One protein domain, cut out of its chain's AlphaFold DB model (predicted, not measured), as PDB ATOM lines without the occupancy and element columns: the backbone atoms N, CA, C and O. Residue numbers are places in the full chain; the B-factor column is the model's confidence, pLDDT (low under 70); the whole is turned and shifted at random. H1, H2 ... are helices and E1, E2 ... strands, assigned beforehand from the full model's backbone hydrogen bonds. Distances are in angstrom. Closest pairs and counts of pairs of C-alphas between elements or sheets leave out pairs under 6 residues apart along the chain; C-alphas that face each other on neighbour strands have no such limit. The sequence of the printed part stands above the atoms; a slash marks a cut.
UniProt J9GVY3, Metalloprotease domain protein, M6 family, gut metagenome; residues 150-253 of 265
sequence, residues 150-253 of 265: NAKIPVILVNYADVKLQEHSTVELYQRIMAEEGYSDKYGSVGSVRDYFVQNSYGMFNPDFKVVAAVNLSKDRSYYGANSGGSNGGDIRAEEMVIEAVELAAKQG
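AT A GLANCE: This is residues 150 to 253 of the 265 residues of the protein "Metalloprotease domain protein, M6 family" of gut metagenome (UniProt J9GVY3). What shape? Two parallel strands, E1 and E2, lie side by side, H1 and H2 on one side, H4 on the other. What else? The printed part, 104 residues, class mixed, is loose: radius of gyration of the C-alphas 16.1 A, spans 41 by 35 by 29 A.

IN THESE COORDINATES: What begins? E1, residues 150 to 159, spans 29.2 A from C-alpha (175.314, 157.416, 165.376); H1 is 171 to 179, H2 193 to 200. What follows? E2 is 205 to 216, H3 221 to 224, and H4, 238 to 251, ends at C-alpha (165.799, 138.551, 181.832).

HOW THE PARTS SIT: What pairs? E1 and E2, parallel neighbours with H1 and H2 between, make a strand-helix-strand unit, crossover right-handed; N 153 and O 208 are within hydrogen-bond range, 2.9 A. What touches? H1 and H2 touch, closest C-alphas Met 178 and Val 193, 4.8 A. In H1, H2 and H4 every O i to N i+4 pair is within hydrogen-bond range.

THE WHOLE: Any cut? The printed part has none. Low confidence? Residues 228 to 234 have pLDDT under 70.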
ATOM      1  N   ASN A 150     175.703 158.820 165.341       92.75
ATOM      2  CA  ASN A 150     175.314 157.416 165.376       92.75
ATOM      3  C   ASN A 150     174.711 157.086 166.745       92.75
ATOM      4  O   ASN A 150     175.309 157.410 167.774       92.75
ATOM      5  N   ALA A 151     173.552 156.432 166.763       90.94
ATOM      6  CA  ALA A 151     172.874 156.037 167.994       90.94
ATOM      7  C   ALA A 151     172.367 154.599 167.886       90.94
ATOM      8  O   ALA A 151     171.668 154.269 166.935       90.94
ATOM      9  N   LYS A 152     172.689 153.766 168.880       92.56
ATOM     10  CA  LYS A 152     172.121 152.420 169.003       92.56
ATOM     11  C   LYS A 152     170.730 152.515 169.606       92.56
ATOM     12  O   LYS A 152     170.580 153.082 170.689       92.56
ATOM     13  N   ILE A 153     169.738 151.965 168.917       93.88
ATOM     14  CA  ILE A 153     168.338 152.025 169.333       93.88
ATOM     15  C   ILE A 153     167.796 150.593 169.427       93.88
ATOM     16  O   ILE A 153     167.722 149.901 168.407       93.88
ATOM     17  N   PRO A 154     167.436 150.117 170.634       95.31
ATOM     18  CA  PRO A 154     166.875 148.785 170.795       95.31
ATOM     19  C   PRO A 154     165.448 148.737 170.244       95.31
ATOM     20  O   PRO A 154     164.667 149.677 170.384       95.31
ATOM     21  N   VAL A 155     165.094 147.595 169.677       97.19
ATOM     22  CA  VAL A 155     163.744 147.247 169.253       97.19
ATOM     23  C   VAL A 155     163.374 145.947 169.956       97.19
ATOM     24  O   VAL A 155     164.102 144.957 169.870       97.19
ATOM     25  N   ILE A 156     162.252 145.948 170.668       97.94
ATOM     26  CA  ILE A 156     161.707 144.762 171.332       97.94
ATOM     27  C   ILE A 156     160.411 144.398 170.615       97.94
ATOM     28  O   ILE A 156     159.525 145.239 170.467       97.94
ATOM     29  N   LEU A 157     160.309 143.153 170.154       98.06
ATOM     30  CA  LEU A 157     159.064 142.606 169.628       98.06
ATOM     31  C   LEU A 157     158.238 142.045 170.785       98.06
ATOM     32  O   LEU A 157     158.758 141.320 171.631       98.06
ATOM     33  N   VAL A 158     156.953 142.380 170.827       98.00
ATOM     34  CA  VAL A 158     156.098 142.102 171.982       98.00
ATOM     35  C   VAL A 158     154.864 141.324 171.547       98.00
ATOM     36  O   VAL A 158     154.145 141.737 170.639       98.00
ATOM     37  N   ASN A 159     154.618 140.205 172.220       98.06
ATOM     38  CA  ASN A 159     153.365 139.463 172.166       98.06
ATOM     39  C   ASN A 159     152.573 139.715 173.450       98.06
ATOM     40  O   ASN A 159     153.152 139.688 174.535       98.06
ATOM     41  N   TYR A 160     151.259 139.875 173.342       98.31
ATOM     42  CA  TYR A 160     150.360 139.842 174.497       98.31
ATOM     43  C   TYR A 160     150.088 138.388 174.908       98.31
ATOM     44  O   TYR A 160     150.428 137.456 174.167       98.31
ATOM     45  N   ALA A 161     149.490 138.163 176.079       97.31
ATOM     46  CA  ALA A 161     149.135 136.815 176.520       97.31
ATOM     47  C   ALA A 161     148.157 136.138 175.535       97.31
ATOM     48  O   ALA A 161     148.415 135.014 175.099       97.31
ATOM     49  N   ASP A 162     147.130 136.875 175.104       94.44
ATOM     50  CA  ASP A 162     146.048 136.465 174.198       94.44
ATOM     51  C   ASP A 162     146.325 136.716 172.703       94.44
ATOM     52  O   ASP A 162     145.803 136.002 171.847       94.44
ATOM     53  N   VAL A 163     147.148 137.715 172.363       95.56
ATOM     54  CA  VAL A 163     147.419 138.116 170.970       95.56
ATOM     55  C   VAL A 163     148.896 137.970 170.627       95.56
ATOM     56  O   VAL A 163     149.758 138.635 171.206       95.56
ATOM     57  N   LYS A 164     149.180 137.141 169.622       96.12
ATOM     58  CA  LYS A 164     150.532 136.892 169.116       96.12
ATOM     59  C   LYS A 164     150.792 137.636 167.807       96.12
ATOM     60  O   LYS A 164     149.870 137.932 167.045       96.12
ATOM     61  N   LEU A 165     152.063 137.926 167.552       94.44
ATOM     62  CA  LEU A 165     152.557 138.320 166.242       94.44
ATOM     63  C   LEU A 165     152.188 137.243 165.218       94.44
ATOM     64  O   LEU A 165     152.133 136.055 165.531       94.44
ATOM     65  N   GLN A 166     151.913 137.680 163.992       93.75
ATOM     66  CA  GLN A 166     151.566 136.773 162.902       93.75
ATOM     67  C   GLN A 166     152.749 135.854 162.572       93.75
ATOM     68  O   GLN A 166     153.901 136.202 162.817       93.75
ATOM     69  N   GLU A 167     152.479 134.707 161.957       90.44
ATOM     70  CA  GLU A 167     153.502 133.709 161.618       90.44
ATOM     71  C   GLU A 167     154.695 134.301 160.839       90.44
ATOM     72  O   GLU A 167     155.847 133.966 161.097       90.44
ATOM     73  N   HIS A 168     154.437 135.255 159.941       89.69
ATOM     74  CA  HIS A 168     155.470 135.902 159.125       89.69
ATOM     75  C   HIS A 168     156.089 137.158 159.764       89.69
ATOM     76  O   HIS A 168     156.910 137.828 159.144       89.69
ATOM     77  N   SER A 169     155.716 137.502 160.998       91.56
ATOM     78  CA  SER A 169     156.243 138.646 161.751       91.56
ATOM     79  C   SER A 169     157.522 138.267 162.515       91.56
ATOM     80  O   SER A 169     157.575 138.357 163.740       91.56
ATOM     81  N   THR A 170     158.559 137.830 161.793       94.75
ATOM     82  CA  THR A 170     159.796 137.302 162.398       94.75
ATOM     83  C   THR A 170     160.777 138.395 162.833       94.75
ATOM     84  O   THR A 170     160.730 139.535 162.360       94.75
ATOM     85  N   VAL A 171     161.714 138.036 163.718       96.12
ATOM     86  CA  VAL A 171     162.811 138.919 164.149       96.12
ATOM     87  C   VAL A 171     163.637 139.389 162.953       96.12
ATOM     88  O   VAL A 171     163.963 140.570 162.861       96.12
ATOM     89  N   GLU A 172     163.929 138.494 162.010       96.69
ATOM     90  CA  GLU A 172     164.702 138.786 160.804       96.69
ATOM     91  C   GLU A 172     163.975 139.805 159.930       96.69
ATOM     92  O   GLU A 172     164.576 140.792 159.506       96.69
ATOM     93  N   LEU A 173     162.668 139.621 159.715       95.88
ATOM     94  CA  LEU A 173     161.869 140.565 158.941       95.88
ATOM     95  C   LEU A 173     161.876 141.959 159.577       95.88
ATOM     96  O   LEU A 173     162.104 142.950 158.886       95.88
ATOM     97  N   TYR A 174     161.639 142.061 160.887       96.81
ATOM     98  CA  TYR A 174     161.633 143.368 161.547       96.81
ATOM     99  C   TYR A 174     163.026 143.986 161.644       96.81
ATOM    100  O   TYR A 174     163.146 145.204 161.544       96.81
ATOM    101  N   GLN A 175     164.087 143.188 161.762       98.25
ATOM    102  CA  GLN A 175     165.454 143.697 161.692       98.25
ATOM    103  C   GLN A 175     165.741 144.338 160.327       98.25
ATOM    104  O   GLN A 175     166.358 145.404 160.279       98.25
ATOM    105  N   ARG A 176     165.258 143.723 159.242       97.81
ATOM    106  CA  ARG A 176     165.347 144.252 157.875       97.81
ATOM    107  C   ARG A 176     164.544 145.544 157.712       97.81
ATOM    108  O   ARG A 176     165.114 146.576 157.378       97.81
ATOM    109  N   ILE A 177     163.265 145.541 158.098       96.62
ATOM    110  CA  ILE A 177     162.396 146.737 158.068       96.62
ATOM    111  C   ILE A 177     163.003 147.910 158.854       96.62
ATOM    112  O   ILE A 177     162.866 149.066 158.452       96.62
ATOM    113  N   MET A 178     163.651 147.636 159.987       97.81
ATOM    114  CA  MET A 178     164.212 148.682 160.839       97.81
ATOM    115  C   MET A 178     165.552 149.229 160.330       97.81
ATOM    116  O   MET A 178     165.801 150.422 160.508       97.81
ATOM    117  N   ALA A 179     166.410 148.402 159.720       97.69
ATOM    118  CA  ALA A 179     167.821 148.756 159.518       97.69
ATOM    119  C   ALA A 179     168.418 148.473 158.129       97.69
ATOM    120  O   ALA A 179     169.485 149.011 157.840       97.69
ATOM    121  N   GLU A 180     167.804 147.634 157.289       97.56
ATOM    122  CA  GLU A 180     168.366 147.290 155.976       97.56
ATOM    123  C   GLU A 180     168.308 148.486 155.030       97.56
ATOM    124  O   GLU A 180     167.254 149.078 154.800       97.56
ATOM    125  N   GLU A 181     169.461 148.843 154.479       97.19
ATOM    126  CA  GLU A 181     169.554 149.917 153.501       97.19
ATOM    127  C   GLU A 181     168.831 149.527 152.211       97.19
ATOM    128  O   GLU A 181     169.098 148.476 151.630       97.19
ATOM    129  N   GLY A 182     167.900 150.372 151.773       96.44
ATOM    130  CA  GLY A 182     167.114 150.146 150.567       96.44
ATOM    131  C   GLY A 182     166.023 149.084 150.709       96.44
ATOM    132  O   GLY A 182     165.571 148.569 149.689       96.44
ATOM    133  N   TYR A 183     165.583 148.748 151.931       96.50
ATOM    134  CA  TYR A 183     164.523 147.753 152.148       96.50
ATOM    135  C   TYR A 183     163.274 148.032 151.285       96.50
ATOM    136  O   TYR A 183     162.622 149.069 151.432       96.50
ATOM    137  N   SER A 184     162.914 147.079 150.419       94.12
ATOM    138  CA  SER A 184     161.803 147.222 149.463       94.12
ATOM    139  C   SER A 184     160.918 145.976 149.320       94.12
ATOM    140  O   SER A 184     160.086 145.899 148.418       94.12
ATOM    141  N   ASP A 185     161.080 144.976 150.190       87.88
ATOM    142  CA  ASP A 185     160.438 143.661 150.031       87.88
ATOM    143  C   ASP A 185     158.923 143.678 150.285       87.88
ATOM    144  O   ASP A 185     158.201 142.782 149.843       87.88
ATOM    145  N   LYS A 186     158.409 144.687 151.001       80.50
ATOM    146  CA  LYS A 186     156.964 144.868 151.200       80.50
ATOM    147  C   LYS A 186     156.411 145.864 150.193       80.50
ATOM    148  O   LYS A 186     156.998 146.918 149.958       80.50
ATOM    149  N   TYR A 187     155.231 145.565 149.655       76.88
ATOM    150  CA  TYR A 187     154.519 146.480 148.769       76.88
ATOM    151  C   TYR A 187     154.419 147.885 149.390       76.88
ATOM    152  O   TYR A 187     153.933 148.042 150.510       76.88
ATOM    153  N   GLY A 188     154.911 148.890 148.663       80.81
ATOM    154  CA  GLY A 188     154.926 150.288 149.097       80.81
ATOM    155  C   GLY A 188     156.094 150.694 150.006       80.81
ATOM    156  O   GLY A 188     156.157 151.859 150.389       80.81
ATOM    157  N   SER A 189     157.020 149.790 150.347       83.19
ATOM    158  CA  SER A 189     158.262 150.168 151.040       83.19
ATOM    159  C   SER A 189     159.282 150.768 150.066       83.19
ATOM    160  O   SER A 189     159.484 150.253 148.969       83.19
ATOM    161  N   VAL A 190     159.888 151.890 150.462       90.31
ATOM    162  CA  VAL A 190     160.874 152.667 149.678       90.31
ATOM    163  C   VAL A 190     162.198 152.837 150.440       90.31
ATOM    164  O   VAL A 190     162.955 153.773 150.194       90.31
ATOM    165  N   GLY A 191     162.439 151.963 151.415       94.94
ATOM    166  CA  GLY A 191     163.524 152.032 152.385       94.94
ATOM    167  C   GLY A 191     163.091 151.544 153.769       94.94
ATOM    168  O   GLY A 191     161.900 151.367 154.055       94.94
ATOM    169  N   SER A 192     164.073 151.339 154.642       97.75
ATOM    170  CA  SER A 192     163.875 151.013 156.056       97.75
ATOM    171  C   SER A 192     163.574 152.247 156.913       97.75
ATOM    172  O   SER A 192     163.675 153.398 156.477       97.75
ATOM    173  N   VAL A 193     163.248 152.020 158.189       96.88
ATOM    174  CA  VAL A 193     163.145 153.103 159.184       96.88
ATOM    175  C   VAL A 193     164.467 153.870 159.294       96.88
ATOM    176  O   VAL A 193     164.458 155.100 159.374       96.88
ATOM    177  N   ARG A 194     165.609 153.173 159.239       97.56
ATOM    178  CA  ARG A 194     166.928 153.807 159.146       97.56
ATOM    179  C   ARG A 194     167.023 154.733 157.934       97.56
ATOM    180  O   ARG A 194     167.427 155.881 158.112       97.56
ATOM    181  N   ASP A 195     166.635 154.275 156.743       97.94
ATOM    182  CA  ASP A 195     166.726 155.082 155.519       97.94
ATOM    183  C   ASP A 195     165.929 156.379 155.636       97.94
ATOM    184  O   ASP A 195     166.431 157.438 155.264       97.94
ATOM    185  N   TYR A 196     164.734 156.329 156.235       96.62
ATOM    186  CA  TYR A 196     163.942 157.528 156.509       96.62
ATOM    187  C   TYR A 196     164.731 158.554 157.340       96.62
ATOM    188  O   TYR A 196     164.790 159.730 156.980       96.62
ATOM    189  N   PHE A 197     165.361 158.136 158.441       96.38
ATOM    190  CA  PHE A 197     166.121 159.049 159.302       96.38
ATOM    191  C   PHE A 197     167.414 159.552 158.651       96.38
ATOM    192  O   PHE A 197     167.753 160.730 158.793       96.38
ATOM    193  N   VAL A 198     168.115 158.696 157.908       97.06
ATOM    194  CA  VAL A 198     169.336 159.066 157.178       97.06
ATOM    195  C   VAL A 198     169.008 160.079 156.081       97.06
ATOM    196  O   VAL A 198     169.639 161.132 156.016       97.06
ATOM    197  N   GLN A 199     167.982 159.827 155.265       96.50
ATOM    198  CA  GLN A 199     167.594 160.724 154.173       96.50
ATOM    199  C   GLN A 199     167.093 162.078 154.694       96.50
ATOM    200  O   GLN A 199     167.562 163.117 154.232       96.50
ATOM    201  N   ASN A 200     166.220 162.093 155.709       95.12
ATOM    202  CA  ASN A 200     165.683 163.343 156.272       95.12
ATOM    203  C   ASN A 200     166.710 164.169 157.061       95.12
ATOM    204  O   ASN A 200     166.450 165.326 157.387       95.12
ATOM    205  N   SER A 201     167.868 163.593 157.378       94.06
ATOM    206  CA  SER A 201     168.958 164.293 158.058       94.06
ATOM    207  C   SER A 201     170.150 164.582 157.148       94.06
ATOM    208  O   SER A 201     171.173 165.049 157.644       94.06
ATOM    209  N   TYR A 202     170.060 164.298 155.842       95.62
ATOM    210  CA  TYR A 202     171.200 164.350 154.914       95.62
ATOM    211  C   TYR A 202     172.416 163.552 155.421       95.62
ATOM    212  O   TYR A 202     173.563 163.978 155.304       95.62
ATOM    213  N   GLY A 203     172.159 162.405 156.052       95.25
ATOM    214  CA  GLY A 203     173.174 161.544 156.653       95.25
ATOM    215  C   GLY A 203     173.744 162.044 157.982       95.25
ATOM    216  O   GLY A 203     174.594 161.369 158.560       95.25
ATOM    217  N   MET A 204     173.287 163.186 158.509       95.12
ATOM    218  CA  MET A 204     173.768 163.693 159.798       95.12
ATOM    219  C   MET A 204     173.314 162.837 160.978       95.12
ATOM    220  O   MET A 204     173.991 162.841 162.004       95.12
ATOM    221  N   PHE A 205     172.192 162.124 160.866       95.44
ATOM    222  CA  PHE A 205     171.714 161.169 161.861       95.44
ATOM    223  C   PHE A 205     171.639 159.773 161.249       95.44
ATOM    224  O   PHE A 205     170.888 159.529 160.308       95.44
ATOM    225  N   ASN A 206     172.422 158.853 161.808       95.81
ATOM    226  CA  ASN A 206     172.567 157.487 161.320       95.81
ATOM    227  C   ASN A 206     172.266 156.494 162.458       95.81
ATOM    228  O   ASN A 206     173.183 156.046 163.154       95.81
ATOM    229  N   PRO A 207     170.982 156.200 162.721       95.19
ATOM    230  CA  PRO A 207     170.594 155.270 163.772       95.19
ATOM    231  C   PRO A 207     170.939 153.817 163.409       95.19
ATOM    232  O   PRO A 207     170.754 153.377 162.276       95.19
ATOM    233  N   ASP A 208     171.391 153.069 164.411       95.25
ATOM    234  CA  ASP A 208     171.624 151.626 164.379       95.25
ATOM    235  C   ASP A 208     170.501 150.939 165.166       95.25
ATOM    236  O   ASP A 208     170.549 150.830 166.398       95.25
ATOM    237  N   PHE A 209     169.433 150.564 164.458       97.12
ATOM    238  CA  PHE A 209     168.300 149.857 165.048       97.12
ATOM    239  C   PHE A 209     168.600 148.365 165.166       97.12
ATOM    240  O   PHE A 209     168.885 147.689 164.172       97.12
ATOM    241  N   LYS A 210     168.441 147.820 166.371       96.69
ATOM    242  CA  LYS A 210     168.659 146.395 166.627       96.69
ATOM    243  C   LYS A 210     167.441 145.761 167.269       96.69
ATOM    244  O   LYS A 210     167.035 146.187 168.344       96.69
ATOM    245  N   VAL A 211     166.908 144.704 166.658       97.69
ATOM    246  CA  VAL A 211     165.942 143.840 167.347       97.69
ATOM    247  C   VAL A 211     166.708 143.022 168.383       97.69
ATOM    248  O   VAL A 211     167.558 142.207 168.023       97.69
ATOM    249  N   VAL A 212     166.470 143.307 169.665       97.06
ATOM    250  CA  VAL A 212     167.248 142.750 170.788       97.06
ATOM    251  C   VAL A 212     166.520 141.642 171.538       97.06
ATOM    252  O   VAL A 212     167.171 140.831 172.184       97.06
ATOM    253  N   ALA A 213     165.190 141.595 171.454       97.62
ATOM    254  CA  ALA A 213     164.383 140.579 172.116       97.62
ATOM    255  C   ALA A 213     163.019 140.412 171.439       97.62
ATOM    256  O   ALA A 213     162.487 141.345 170.832       97.62
ATOM    257  N   ALA A 214     162.444 139.224 171.617       97.69
ATOM    258  CA  ALA A 214     161.033 138.945 171.396       97.69
ATOM    259  C   ALA A 214     160.452 138.378 172.699       97.69
ATOM    260  O   ALA A 214     160.927 137.359 173.210       97.69
ATOM    261  N   VAL A 215     159.457 139.056 173.267       98.38
ATOM    262  CA  VAL A 215     158.937 138.763 174.611       98.38
ATOM    263  C   VAL A 215     157.441 138.460 174.581       98.38
ATOM    264  O   VAL A 215     156.726 138.850 173.655       98.38
ATOM    265  N   ASN A 216     156.971 137.738 175.599       98.38
ATOM    266  CA  ASN A 216     155.555 137.494 175.851       98.38
ATOM    267  C   ASN A 216     155.180 138.195 177.153       98.38
ATOM    268  O   ASN A 216     155.696 137.821 178.205       98.38
ATOM    269  N   LEU A 217     154.304 139.188 177.068       98.56
ATOM    270  CA  LEU A 217     153.752 139.860 178.236       98.56
ATOM    271  C   LEU A 217     152.827 138.926 179.013       98.56
ATOM    272  O   LEU A 217     152.254 137.983 178.460       98.56
ATOM    273  N   SER A 218     152.669 139.219 180.297       98.19
ATOM    274  CA  SER A 218     151.880 138.418 181.229       98.19
ATOM    275  C   SER A 218     150.374 138.667 181.153       98.19
ATOM    276  O   SER A 218     149.613 137.826 181.635       98.19
ATOM    277  N   LYS A 219     149.928 139.792 180.578       97.31
ATOM    278  CA  LYS A 219     148.502 140.146 180.459       97.31
ATOM    279  C   LYS A 219     148.022 140.221 179.009       97.31
ATOM    280  O   LYS A 219     148.803 140.263 178.054       97.31
ATOM    281  N   ASP A 220     146.704 140.244 178.871       95.50
ATOM    282  CA  ASP A 220     146.018 140.368 177.591       95.50
ATOM    283  C   ASP A 220     146.175 141.773 177.000       95.50
ATOM    284  O   ASP A 220     146.405 142.758 177.711       95.50
ATOM    285  N   ARG A 221     145.992 141.892 175.683       92.38
ATOM    286  CA  ARG A 221     146.063 143.173 174.966       92.38
ATOM    287  C   ARG A 221     145.109 144.219 175.545       92.38
ATOM    288  O   ARG A 221     145.451 145.400 175.578       92.38
ATOM    289  N   SER A 222     143.927 143.797 175.996       86.69
ATOM    290  CA  SER A 222     142.913 144.678 176.590       86.69
ATOM    291  C   SER A 222     143.365 145.318 177.905       86.69
ATOM    292  O   SER A 222     142.964 146.442 178.188       86.69
ATOM    293  N   TYR A 223     144.225 144.657 178.687       89.12
ATOM    294  CA  TYR A 223     144.727 145.199 179.951       89.12
ATOM    295  C   TYR A 223     145.660 146.395 179.725       89.12
ATOM    296  O   TYR A 223     145.461 147.448 180.337       89.12
ATOM    297  N   TYR A 224     146.658 146.235 178.844       92.00
ATOM    298  CA  TYR A 224     147.647 147.281 178.546       92.00
ATOM    299  C   TYR A 224     147.079 148.394 177.665       92.00
ATOM    300  O   TYR A 224     147.430 149.556 177.843       92.00
ATOM    301  N   GLY A 225     146.202 148.038 176.721       86.56
ATOM    302  CA  GLY A 225     145.511 148.974 175.830       86.56
ATOM    303  C   GLY A 225     144.227 149.563 176.420       86.56
ATOM    304  O   GLY A 225     143.372 150.014 175.659       86.56
ATOM    305  N   ALA A 226     144.046 149.486 177.742       81.50
ATOM    306  CA  ALA A 226     142.908 150.076 178.433       81.50
ATOM    307  C   ALA A 226     143.017 151.608 178.433       81.50
ATOM    308  O   ALA A 226     144.075 152.149 178.754       81.50
ATOM    309  N   ASN A 227     141.906 152.300 178.158       78.00
ATOM    310  CA  ASN A 227     141.862 153.760 178.028       78.00
ATOM    311  C   ASN A 227     140.861 154.380 179.008       78.00
ATOM    312  O   ASN A 227     139.776 153.840 179.218       78.00
ATOM    313  N   SER A 228     141.188 155.531 179.595       66.06
ATOM    314  CA  SER A 228     140.320 156.197 180.571       66.06
ATOM    315  C   SER A 228     139.323 157.141 179.890       66.06
ATOM    316  O   SER A 228     139.575 158.334 179.806       66.06
ATOM    317  N   GLY A 229     138.175 156.629 179.439       57.91
ATOM    318  CA  GLY A 229     137.034 157.449 179.002       57.91
ATOM    319  C   GLY A 229     137.160 158.053 177.596       57.91
ATOM    320  O   GLY A 229     137.855 159.039 177.411       57.91
ATOM    321  N   GLY A 230     136.410 157.495 176.636       60.22
ATOM    322  CA  GLY A 230     136.335 157.845 175.202       60.22
ATOM    323  C   GLY A 230     137.163 159.032 174.685       60.22
ATOM    324  O   GLY A 230     138.388 158.957 174.662       60.22
ATOM    325  N   SER A 231     136.518 160.095 174.190       45.56
ATOM    326  CA  SER A 231     137.189 161.105 173.358       45.56
ATOM    327  C   SER A 231     138.401 161.795 173.980       45.56
ATOM    328  O   SER A 231     139.340 162.104 173.256       45.56
ATOM    329  N   ASN A 232     138.390 161.986 175.300       49.12
ATOM    330  CA  ASN A 232     139.387 162.753 176.050       49.12
ATOM    331  C   ASN A 232     140.303 161.870 176.911       49.12
ATOM    332  O   ASN A 232     141.024 162.382 177.769       49.12
ATOM    333  N   GLY A 233     140.220 160.552 176.740       59.00
ATOM    334  CA  GLY A 233     140.904 159.589 177.583       59.00
ATOM    335  C   GLY A 233     142.358 159.373 177.211       59.00
ATOM    336  O   GLY A 233     142.729 159.436 176.041       59.00
ATOM    337  N   GLY A 234     143.181 159.092 178.219       65.94
ATOM    338  CA  GLY A 234     144.557 158.644 178.033       65.94
ATOM    339  C   GLY A 234     144.668 157.123 178.084       65.94
ATOM    340  O   GLY A 234     143.774 156.439 178.597       65.94
ATOM    341  N   ASP A 235     145.787 156.603 177.585       80.81
ATOM    342  CA  ASP A 235     146.174 155.217 177.829       80.81
ATOM    343  C   ASP A 235     146.423 155.037 179.335       80.81
ATOM    344  O   ASP A 235     147.206 155.776 179.935       80.81
ATOM    345  N   ILE A 236     145.763 154.064 179.963       81.81
ATOM    346  CA  ILE A 236     145.873 153.833 181.412       81.81
ATOM    347  C   ILE A 236     147.185 153.113 181.735       81.81
ATOM    348  O   ILE A 236     147.817 153.404 182.745       81.81
ATOM    349  N   ARG A 237     147.580 152.147 180.890       88.94
ATOM    350  CA  ARG A 237     148.638 151.166 181.202       88.94
ATOM    351  C   ARG A 237     149.657 150.958 180.082       88.94
ATOM    352  O   ARG A 237     150.367 149.953 180.064       88.94
ATOM    353  N   ALA A 238     149.765 151.907 179.153       89.69
ATOM    354  CA  ALA A 238     150.768 151.833 178.089       89.69
ATOM    355  C   ALA A 238     152.202 151.824 178.649       89.69
ATOM    356  O   ALA A 238     153.063 151.124 178.121       89.69
ATOM    357  N   GLU A 239     152.460 152.550 179.741       89.69
ATOM    358  CA  GLU A 239     153.773 152.554 180.397       89.69
ATOM    359  C   GLU A 239     154.101 151.199 181.046       89.69
ATOM    360  O   GLU A 239     155.211 150.697 180.868       89.69
ATOM    361  N   GLU A 240     153.129 150.555 181.708       94.75
ATOM    362  CA  GLU A 240     153.301 149.210 182.288       94.75
ATOM    363  C   GLU A 240     153.723 148.185 181.223       94.75
ATOM    364  O   GLU A 240     154.596 147.354 181.475       94.75
ATOM    365  N   MET A 241     153.164 148.289 180.010       97.06
ATOM    366  CA  MET A 241     153.533 147.438 178.874       97.06
ATOM    367  C   MET A 241     155.021 147.557 178.528       97.06
ATOM    368  O   MET A 241     155.714 146.554 178.350       97.06
ATOM    369  N   VAL A 242     155.518 148.796 178.450       96.12
ATOM    370  CA  VAL A 242     156.914 149.081 178.102       96.12
ATOM    371  C   VAL A 242     157.857 148.615 179.209       96.12
ATOM    372  O   VAL A 242     158.878 147.997 178.903       96.12
ATOM    373  N   ILE A 243     157.518 148.873 180.477       96.50
ATOM    374  CA  ILE A 243     158.316 148.443 181.635       96.50
ATOM    375  C   ILE A 243     158.479 146.922 181.623       96.50
ATOM    376  O   ILE A 243     159.605 146.422 181.632       96.50
ATOM    377  N   GLU A 244     157.375 146.181 181.518       98.38
ATOM    378  CA  GLU A 244     157.419 144.721 181.517       98.38
ATOM    379  C   GLU A 244     158.197 144.166 180.318       98.38
ATOM    380  O   GLU A 244     158.999 143.242 180.475       98.38
ATOM    381  N   ALA A 245     158.029 144.744 179.123       98.31
ATOM    382  CA  ALA A 245     158.779 144.322 177.944       98.31
ATOM    383  C   ALA A 245     160.299 144.483 178.133       98.31
ATOM    384  O   ALA A 245     161.067 143.591 177.758       98.31
ATOM    385  N   VAL A 246     160.737 145.593 178.737       96.81
ATOM    386  CA  VAL A 246     162.153 145.851 179.044       96.81
ATOM    387  C   VAL A 246     162.671 144.881 180.105       96.81
ATOM    388  O   VAL A 246     163.748 144.310 179.927       96.81
ATOM    389  N   GLU A 247     161.911 144.629 181.172       97.81
ATOM    390  CA  GLU A 247     162.289 143.659 182.207       97.81
ATOM    391  C   GLU A 247     162.419 142.235 181.654       97.81
ATOM    392  O   GLU A 247     163.364 141.516 181.988       97.81
ATOM    393  N   LEU A 248     161.491 141.814 180.792       98.50
ATOM    394  CA  LEU A 248     161.538 140.504 180.142       98.50
ATOM    395  C   LEU A 248     162.732 140.390 179.190       98.50
ATOM    396  O   LEU A 248     163.418 139.369 179.197       98.50
ATOM    397  N   ALA A 249     163.029 141.436 178.419       97.94
ATOM    398  CA  ALA A 249     164.215 141.470 177.567       97.94
ATOM    399  C   ALA A 249     165.510 141.412 178.399       97.94
ATOM    400  O   ALA A 249     166.434 140.673 178.060       97.94
ATOM    401  N   ALA A 250     165.569 142.119 179.531       97.44
ATOM    402  CA  ALA A 250     166.708 142.056 180.445       97.44
ATOM    403  C   ALA A 250     166.885 140.646 181.037       97.44
ATOM    404  O   ALA A 250     168.004 140.136 181.090       97.44
ATOM    405  N   LYS A 251     165.786 139.962 181.394       97.88
ATOM    406  CA  LYS A 251     165.799 138.551 181.832       97.88
ATOM    407  C   LYS A 251     166.283 137.588 180.738       97.88
ATOM    408  O   LYS A 251     166.850 136.553 181.067       97.88
ATOM    409  N   GLN A 252     166.108 137.931 179.458       97.31
ATOM    410  CA  GLN A 252     166.690 137.202 178.320       97.31
ATOM    411  C   GLN A 252     168.178 137.536 178.074       97.31
ATOM    412  O   GLN A 252     168.786 136.980 177.163       97.31
ATOM    413  N   GLY A 253     168.781 138.419 178.879       95.94
ATOM    414  CA  GLY A 253     170.198 138.782 178.799       95.94
ATOM    415  C   GLY A 253     170.495 140.055 178.004       95.94
ATOM    416  O   GLY A 253     171.662 140.331 177.725       95.94
TER     417      GLY A 253